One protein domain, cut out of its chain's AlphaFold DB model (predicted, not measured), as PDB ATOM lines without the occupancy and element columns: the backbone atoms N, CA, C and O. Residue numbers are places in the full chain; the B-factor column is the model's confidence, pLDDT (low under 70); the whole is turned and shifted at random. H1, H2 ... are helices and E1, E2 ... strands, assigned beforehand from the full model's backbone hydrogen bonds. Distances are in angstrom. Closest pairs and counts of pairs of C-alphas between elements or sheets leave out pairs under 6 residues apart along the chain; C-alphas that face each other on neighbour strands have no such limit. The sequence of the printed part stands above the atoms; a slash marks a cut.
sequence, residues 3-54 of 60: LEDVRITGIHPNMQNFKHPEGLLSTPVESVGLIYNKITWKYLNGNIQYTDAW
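Overview. This is residues 3 to 54 of the 60 residues of an uncharacterized protein of Cronobacter sakazakii 701 (UniProt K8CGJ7). Two narrow ribbons of two strands each, E1 with E2 and E3 with E4, meet at a corner near residues 36 and 37 and make an open V. A loop holding the small helix H1 ends one arm, and the turn of the hairpin E3 and E4 ends the other. The printed part has 52 residues, with named elements in the order E1, H1, E2, E3, E4; both sheets, E1 - E2 and E3 - E4, are antiparallel and the class is mostly strand. The whole is extended, with a radius of gyration of the C-alphas of 16.9 A, and only just flat, spanning 44 by 30 by 11 A.

Arrangement. E1, residues 7 to 14, and E2, residues 29 to 35, are antiparallel neighbours at 161 degrees. N 7 and O 35, 2.8 A apart, and N 14 and O 29, 2.7 A apart, are within hydrogen-bond range. E3, residues 38 to 43, and E4, residues 48 to 53, form a hairpin, antiparallel at 167 degrees, with N 41 and O 50 within hydrogen-bond range at 2.8 A. E2 and E3 are apart, though a tight link of 2 residues joins them. Residues 3 to 4 form a short antiparallel pairing with residues 38 to 39 of E3. H1, residues 21 to 24, is apart from E3 and E4; it is too short for any O i to N i+4 pair, and its one O i to N i+3 pair is within range.

Along the chain. E1 begins at C-alpha 7, (28.616, -5.274, -25.564), and is 20.7 A long. E2 measures 19.9 A, E3 16.8 A and E4 17.2 A, ending at C-alpha 53, (15.796, -3.135, -19.246). H1 is 5.3 A long and begins at C-alpha 21, (47.980, -24.740, -2.016).

Size, cuts and confidence. The C-alphas of Lys 19 and Asn 47, the two farthest apart, are 44.8 A from each other. Residues 43 to 48 stand free. The printed part has no cut, no link is long, and no printed residue has a pLDDT under 70.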
ATOM      1  N   LEU A   3      20.271 -12.276 -22.435       96.19
ATOM      2  CA  LEU A   3      20.744 -10.901 -22.555       96.19
ATOM      3  C   LEU A   3      20.545 -10.417 -23.994       96.19
ATOM      4  O   LEU A   3      20.850 -11.156 -24.929       96.19
ATOM      5  N   GLU A   4      20.069  -9.187 -24.161       95.81
ATOM      6  CA  GLU A   4      19.816  -8.549 -25.458       95.81
ATOM      7  C   GLU A   4      20.676  -7.276 -25.598       95.81
ATOM      8  O   GLU A   4      20.931  -6.577 -24.609       95.81
ATOM      9  N   ASP A   5      21.146  -7.003 -26.822       95.12
ATOM     10  CA  ASP A   5      22.064  -5.904 -27.180       95.12
ATOM     11  C   ASP A   5      23.320  -5.824 -26.292       95.12
ATOM     12  O   ASP A   5      23.623  -4.806 -25.664       95.12
ATOM     13  N   VAL A   6      24.057  -6.933 -26.210       95.38
ATOM     14  CA  VAL A   6      25.235  -7.051 -25.341       95.38
ATOM     15  C   VAL A   6      26.481  -6.459 -25.993       95.38
ATOM     16  O   VAL A   6      26.796  -6.754 -27.147       95.38
ATOM     17  N   ARG A   7      27.256  -5.698 -25.218       95.44
ATOM     18  CA  ARG A   7      28.616  -5.274 -25.564       95.44
ATOM     19  C   ARG A   7      29.601  -5.717 -24.484       95.44
ATOM     20  O   ARG A   7      29.323  -5.615 -23.292       95.44
ATOM     21  N   ILE A   8      30.778  -6.171 -24.912       96.94
ATOM     22  CA  ILE A   8      31.895  -6.476 -24.014       96.94
ATOM     23  C   ILE A   8      32.550  -5.161 -23.589       96.94
ATOM     24  O   ILE A   8      32.926  -4.350 -24.437       96.94
ATOM     25  N   THR A   9      32.682  -4.950 -22.285       97.00
ATOM     26  CA  THR A   9      33.340  -3.766 -21.712       97.00
ATOM     27  C   THR A   9      34.786  -4.037 -21.318       97.00
ATOM     28  O   THR A   9      35.600  -3.117 -21.315       97.00
ATOM     29  N   GLY A  10      35.127  -5.292 -21.026       97.56
ATOM     30  CA  GLY A  10      36.475  -5.682 -20.638       97.56
ATOM     31  C   GLY A  10      36.645  -7.192 -20.560       97.56
ATOM     32  O   GLY A  10      35.680  -7.933 -20.369       97.56
ATOM     33  N   ILE A  11      37.889  -7.637 -20.711       97.25
ATOM     34  CA  ILE A  11      38.306  -9.029 -20.543       97.25
ATOM     35  C   ILE A  11      39.476  -9.018 -19.565       97.25
ATOM     36  O   ILE A  11      40.456  -8.301 -19.772       97.25
ATOM     37  N   HIS A  12      39.359  -9.794 -18.493       96.50
ATOM     38  CA  HIS A  12      40.320  -9.832 -17.397       96.50
ATOM     39  C   HIS A  12      40.804 -11.267 -17.176       96.50
ATOM     40  O   HIS A  12      40.153 -12.028 -16.452       96.50
ATOM     41  N   PRO A  13      41.939 -11.651 -17.782       95.44
ATOM     42  CA  PRO A  13      42.576 -12.927 -17.501       95.44
ATOM     43  C   PRO A  13      43.095 -12.971 -16.064       95.44
ATOM     44  O   PRO A  13      43.702 -12.017 -15.574       95.44
ATOM     45  N   ASN A  14      42.863 -14.087 -15.387       92.06
ATOM     46  CA  ASN A  14      43.275 -14.327 -14.017       92.06
ATOM     47  C   ASN A  14      44.002 -15.671 -13.908       92.06
ATOM     48  O   ASN A  14      43.527 -16.714 -14.361       92.06
ATOM     49  N   MET A  15      45.165 -15.628 -13.266       91.25
ATOM     50  CA  MET A  15      45.930 -16.809 -12.904       91.25
ATOM     51  C   MET A  15      46.220 -16.740 -11.412       91.25
ATOM     52  O   MET A  15      46.787 -15.757 -10.927       91.25
ATOM     53  N   GLN A  16      45.818 -17.776 -10.681       89.56
ATOM     54  CA  GLN A  16      46.105 -17.856  -9.257       89.56
ATOM     55  C   GLN A  16      47.585 -18.170  -9.018       89.56
ATOM     56  O   GLN A  16      48.283 -18.739  -9.859       89.56
ATOM     57  N   ASN A  17      48.082 -17.784  -7.844       90.88
ATOM     58  CA  ASN A  17      49.458 -18.070  -7.462       90.88
ATOM     59  C   ASN A  17      49.633 -19.572  -7.185       90.88
ATOM     60  O   ASN A  17      49.219 -20.062  -6.136       90.88
ATOM     61  N   PHE A  18      50.330 -20.272  -8.079       88.88
ATOM     62  CA  PHE A  18      50.603 -21.712  -7.985       88.88
ATOM     63  C   PHE A  18      51.454 -22.121  -6.772       88.88
ATOM     64  O   PHE A  18      51.558 -23.304  -6.459       88.88
ATOM     65  N   LYS A  19      52.088 -21.162  -6.082       90.00
ATOM     66  CA  LYS A  19      52.820 -21.425  -4.833       90.00
ATOM     67  C   LYS A  19      51.892 -21.556  -3.624       90.00
ATOM     68  O   LYS A  19      52.333 -22.037  -2.584       90.00
ATOM     69  N   HIS A  20      50.643 -21.106  -3.731       89.50
ATOM     70  CA  HIS A  20      49.641 -21.292  -2.687       89.50
ATOM     71  C   HIS A  20      48.922 -22.635  -2.906       89.50
ATOM     72  O   HIS A  20      48.572 -22.926  -4.049       89.50
ATOM     73  N   PRO A  21      48.648 -23.442  -1.859       85.31
ATOM     74  CA  PRO A  21      47.980 -24.740  -2.016       85.31
ATOM     75  C   PRO A  21      46.655 -24.661  -2.787       85.31
ATOM     76  O   PRO A  21      46.369 -25.514  -3.619       85.31
ATOM     77  N   GLU A  22      45.883 -23.596  -2.564       82.00
ATOM     78  CA  GLU A  22      44.621 -23.340  -3.277       82.00
ATOM     79  C   GLU A  22      44.823 -22.985  -4.759       82.00
ATOM     80  O   GLU A  22      44.004 -23.347  -5.597       82.00
ATOM     81  N   GLY A  23      45.938 -22.329  -5.096       82.38
ATOM     82  CA  GLY A  23      46.270 -21.943  -6.466       82.38
ATOM     83  C   GLY A  23      46.928 -23.058  -7.282       82.38
ATOM     84  O   GLY A  23      47.037 -22.932  -8.498       82.38
ATOM     85  N   LEU A  24      47.364 -24.150  -6.646       83.06
ATOM     86  CA  LEU A  24      48.042 -25.262  -7.320       83.06
ATOM     87  C   LEU A  24      47.092 -26.081  -8.207       83.06
ATOM     88  O   LEU A  24      47.494 -26.566  -9.261       83.06
ATOM     89  N   LEU A  25      45.839 -26.238  -7.771       85.38
ATOM     90  CA  LEU A  25      44.798 -26.966  -8.506       85.38
ATOM     91  C   LEU A  25      43.918 -26.036  -9.352       85.38
ATOM     92  O   LEU A  25      43.023 -26.505 -10.055       85.38
ATOM     93  N   SER A  26      44.151 -24.724  -9.283       86.00
ATOM     94  CA  SER A  26      43.404 -23.751 -10.069       86.00
ATOM     95  C   SER A  26      43.829 -23.795 -11.531       86.00
ATOM     96  O   SER A  26      45.006 -23.720 -11.882       86.00
ATOM     97  N   THR A  27      42.832 -23.849 -12.408       90.25
ATOM     98  CA  THR A  27      43.008 -23.538 -13.824       90.25
ATOM     99  C   THR A  27      43.024 -22.019 -14.017       90.25
ATOM    100  O   THR A  27      42.380 -21.310 -13.235       90.25
ATOM    101  N   PRO A  28      43.699 -21.492 -15.056       90.62
ATOM    102  CA  PRO A  28      43.499 -20.112 -15.483       90.62
ATOM    103  C   PRO A  28      42.019 -19.848 -15.769       90.62
ATOM    104  O   PRO A  28      41.323 -20.714 -16.306       90.62
ATOM    105  N   VAL A  29      41.544 -18.663 -15.408       93.50
ATOM    106  CA  VAL A  29      40.157 -18.240 -15.630       93.50
ATOM    107  C   VAL A  29      40.133 -16.825 -16.180       93.50
ATOM    108  O   VAL A  29      41.052 -16.048 -15.953       93.50
ATOM    109  N   GLU A  30      39.072 -16.461 -16.886       95.31
ATOM    110  CA  GLU A  30      38.903 -15.112 -17.423       95.31
ATOM    111  C   GLU A  30      37.563 -14.550 -16.966       95.31
ATOM    112  O   GLU A  30      36.539 -15.235 -17.006       95.31
ATOM    113  N   SER A  31      37.563 -13.299 -16.514       95.69
ATOM    114  CA  SER A  31      36.334 -12.563 -16.214       95.69
ATOM    115  C   SER A  31      36.006 -11.635 -17.376       95.69
ATOM    116  O   SER A  31      36.846 -10.832 -17.783       95.69
ATOM    117  N   VAL A  32      34.784 -11.723 -17.903       96.88
ATOM    118  CA  VAL A  32      34.314 -10.877 -19.008       96.88
ATOM    119  C   VAL A  32      33.265  -9.905 -18.485       96.88
ATOM    120  O   VAL A  32      32.229 -10.315 -17.961       96.88
ATOM    121  N   GLY A  33      33.538  -8.612 -18.628       97.00
ATOM    122  CA  GLY A  33      32.589  -7.545 -18.337       97.00
ATOM    123  C   GLY A  33      31.610  -7.375 -19.493       97.00
ATOM    124  O   GLY A  33      32.024  -7.224 -20.645       97.00
ATOM    125  N   LEU A  34      30.314  -7.390 -19.187       96.38
ATOM    126  CA  LEU A  34      29.236  -7.227 -20.157       96.38
ATOM    127  C   LEU A  34      28.345  -6.061 -19.741       96.38
ATOM    128  O   LEU A  34      27.941  -5.966 -18.583       96.38
ATOM    129  N   ILE A  35      28.002  -5.214 -20.703       94.75
ATOM    130  CA  ILE A  35      26.870  -4.296 -20.598       94.75
ATOM    131  C   ILE A  35      25.791  -4.767 -21.567       94.75
ATOM    132  O   ILE A  35      26.097  -5.255 -22.655       94.75
ATOM    133  N   TYR A  36      24.536  -4.661 -21.158       94.44
ATOM    134  CA  TYR A  36      23.379  -5.114 -21.920       94.44
ATOM    135  C   TYR A  36      22.282  -4.060 -21.859       94.44
ATOM    136  O   TYR A  36      22.212  -3.284 -20.906       94.44
ATOM    137  N   ASN A  37      21.410  -4.057 -22.862       94.44
ATOM    138  CA  ASN A  37      20.241  -3.186 -22.863       94.44
ATOM    139  C   ASN A  37      19.076  -3.818 -22.093       94.44
ATOM    140  O   ASN A  37      18.354  -3.134 -21.375       94.44
ATOM    141  N   LYS A  38      18.901  -5.139 -22.203       94.25
ATOM    142  CA  LYS A  38      17.814  -5.866 -21.542       94.25
ATOM    143  C   LYS A  38      18.262  -7.243 -21.077       94.25
ATOM    144  O   LYS A  38      19.026  -7.930 -21.756       94.25
ATOM    145  N   ILE A  39      17.761  -7.646 -19.916       95.88
ATOM    146  CA  ILE A  39      18.019  -8.939 -19.294       95.88
ATOM    147  C   ILE A  39      16.709  -9.618 -18.915       95.88
ATOM    148  O   ILE A  39      15.810  -9.013 -18.338       95.88
ATOM    149  N   THR A  40      16.619 -10.910 -19.212       96.38
ATOM    150  CA  THR A  40      15.528 -11.775 -18.762       96.38
ATOM    151  C   THR A  40      16.083 -12.893 -17.887       96.38
ATOM    152  O   THR A  40      16.829 -13.779 -18.336       96.38
ATOM    153  N   TRP A  41      15.688 -12.879 -16.620       96.50
ATOM    154  CA  TRP A  41      15.964 -13.928 -15.652       96.50
ATOM    155  C   TRP A  41      14.882 -14.997 -15.724       96.50
ATOM    156  O   TRP A  41      13.692 -14.694 -15.771       96.50
ATOM    157  N   LYS A  42      15.302 -16.263 -15.725       94.88
ATOM    158  CA  LYS A  42      14.398 -17.413 -15.730       94.88
ATOM    159  C   LYS A  42      14.830 -18.387 -14.649       94.88
ATOM    160  O   LYS A  42      15.917 -18.957 -14.743       94.88
ATOM    161  N   TYR A  43      13.973 -18.582 -13.657       94.94
ATOM    162  CA  TYR A  43      14.131 -19.604 -12.634       94.94
ATOM    163  C   TYR A  43      13.287 -20.823 -13.013       94.94
ATOM    164  O   TYR A  43      12.061 -20.792 -12.931       94.94
ATOM    165  N   LEU A  44      13.948 -21.889 -13.474       92.62
ATOM    166  CA  LEU A  44      13.278 -23.047 -14.078       92.62
ATOM    167  C   LEU A  44      12.443 -23.844 -13.069       92.62
ATOM    168  O   LEU A  44      11.311 -24.200 -13.376       92.62
ATOM    169  N   ASN A  45      12.956 -24.055 -11.855       93.56
ATOM    170  CA  ASN A  45      12.313 -24.921 -10.859       93.56
ATOM    171  C   ASN A  45      11.026 -24.327 -10.262       93.56
ATOM    172  O   ASN A  45      10.241 -25.056  -9.669       93.56
ATOM    173  N   GLY A  46      10.805 -23.021 -10.417       91.56
ATOM    174  CA  GLY A  46       9.550 -22.348 -10.062       91.56
ATOM    175  C   GLY A  46       8.811 -21.760 -11.264       91.56
ATOM    176  O   GLY A  46       7.780 -21.124 -11.083       91.56
ATOM    177  N   ASN A  47       9.352 -21.929 -12.477       91.69
ATOM    178  CA  ASN A  47       8.887 -21.301 -13.716       91.69
ATOM    179  C   ASN A  47       8.638 -19.780 -13.602       91.69
ATOM    180  O   ASN A  47       7.711 -19.239 -14.203       91.69
ATOM    181  N   ILE A  48       9.469 -19.085 -12.823       94.94
ATOM    182  CA  ILE A  48       9.380 -17.633 -12.640       94.94
ATOM    183  C   ILE A  48      10.253 -16.962 -13.696       94.94
ATOM    184  O   ILE A  48      11.404 -17.357 -13.909       94.94
ATOM    185  N   GLN A  49       9.712 -15.926 -14.331       96.19
ATOM    186  CA  GLN A  49      10.430 -15.100 -15.289       96.19
ATOM    187  C   GLN A  49      10.295 -13.628 -14.912       96.19
ATOM    188  O   GLN A  49       9.197 -13.154 -14.631       96.19
ATOM    189  N   TYR A  50      11.418 -12.916 -14.921       95.25
ATOM    190  CA  TYR A  50      11.463 -11.481 -14.676       95.25
ATOM    191  C   TYR A  50      12.385 -10.808 -15.685       95.25
ATOM    192  O   TYR A  50      13.434 -11.356 -16.032       95.25
ATOM    193  N   THR A  51      11.990  -9.626 -16.139       95.44
ATOM    194  CA  THR A  51      12.681  -8.888 -17.190       95.44
ATOM    195  C   THR A  51      12.961  -7.477 -16.713       95.44
ATOM    196  O   THR A  51      12.053  -6.805 -16.230       95.44
ATOM    197  N   ASP A  52      14.202  -7.043 -16.897       93.25
ATOM    198  CA  ASP A  52      14.663  -5.688 -16.623       93.25
ATOM    199  C   ASP A  52      15.358  -5.120 -17.868       93.25
ATOM    200  O   ASP A  52      15.960  -5.865 -18.648       93.25
ATOM    201  N   ALA A  53      15.239  -3.815 -18.086       93.12
ATOM    202  CA  ALA A  53      15.796  -3.135 -19.246       93.12
ATOM    203  C   ALA A  53      16.265  -1.726 -18.882       93.12
ATOM    204  O   ALA A  53      15.618  -1.013 -18.112       93.12
ATOM    205  N   TRP A  54      17.378  -1.309 -19.479       87.25
ATOM    206  CA  TRP A  54      17.917   0.028 -19.308       87.25
ATOM    207  C   TRP A  54      17.030   1.044 -20.034       87.25
ATOM    208  O   TRP A  54      17.036   1.151 -21.261       87.25
TER     209      TRP A  54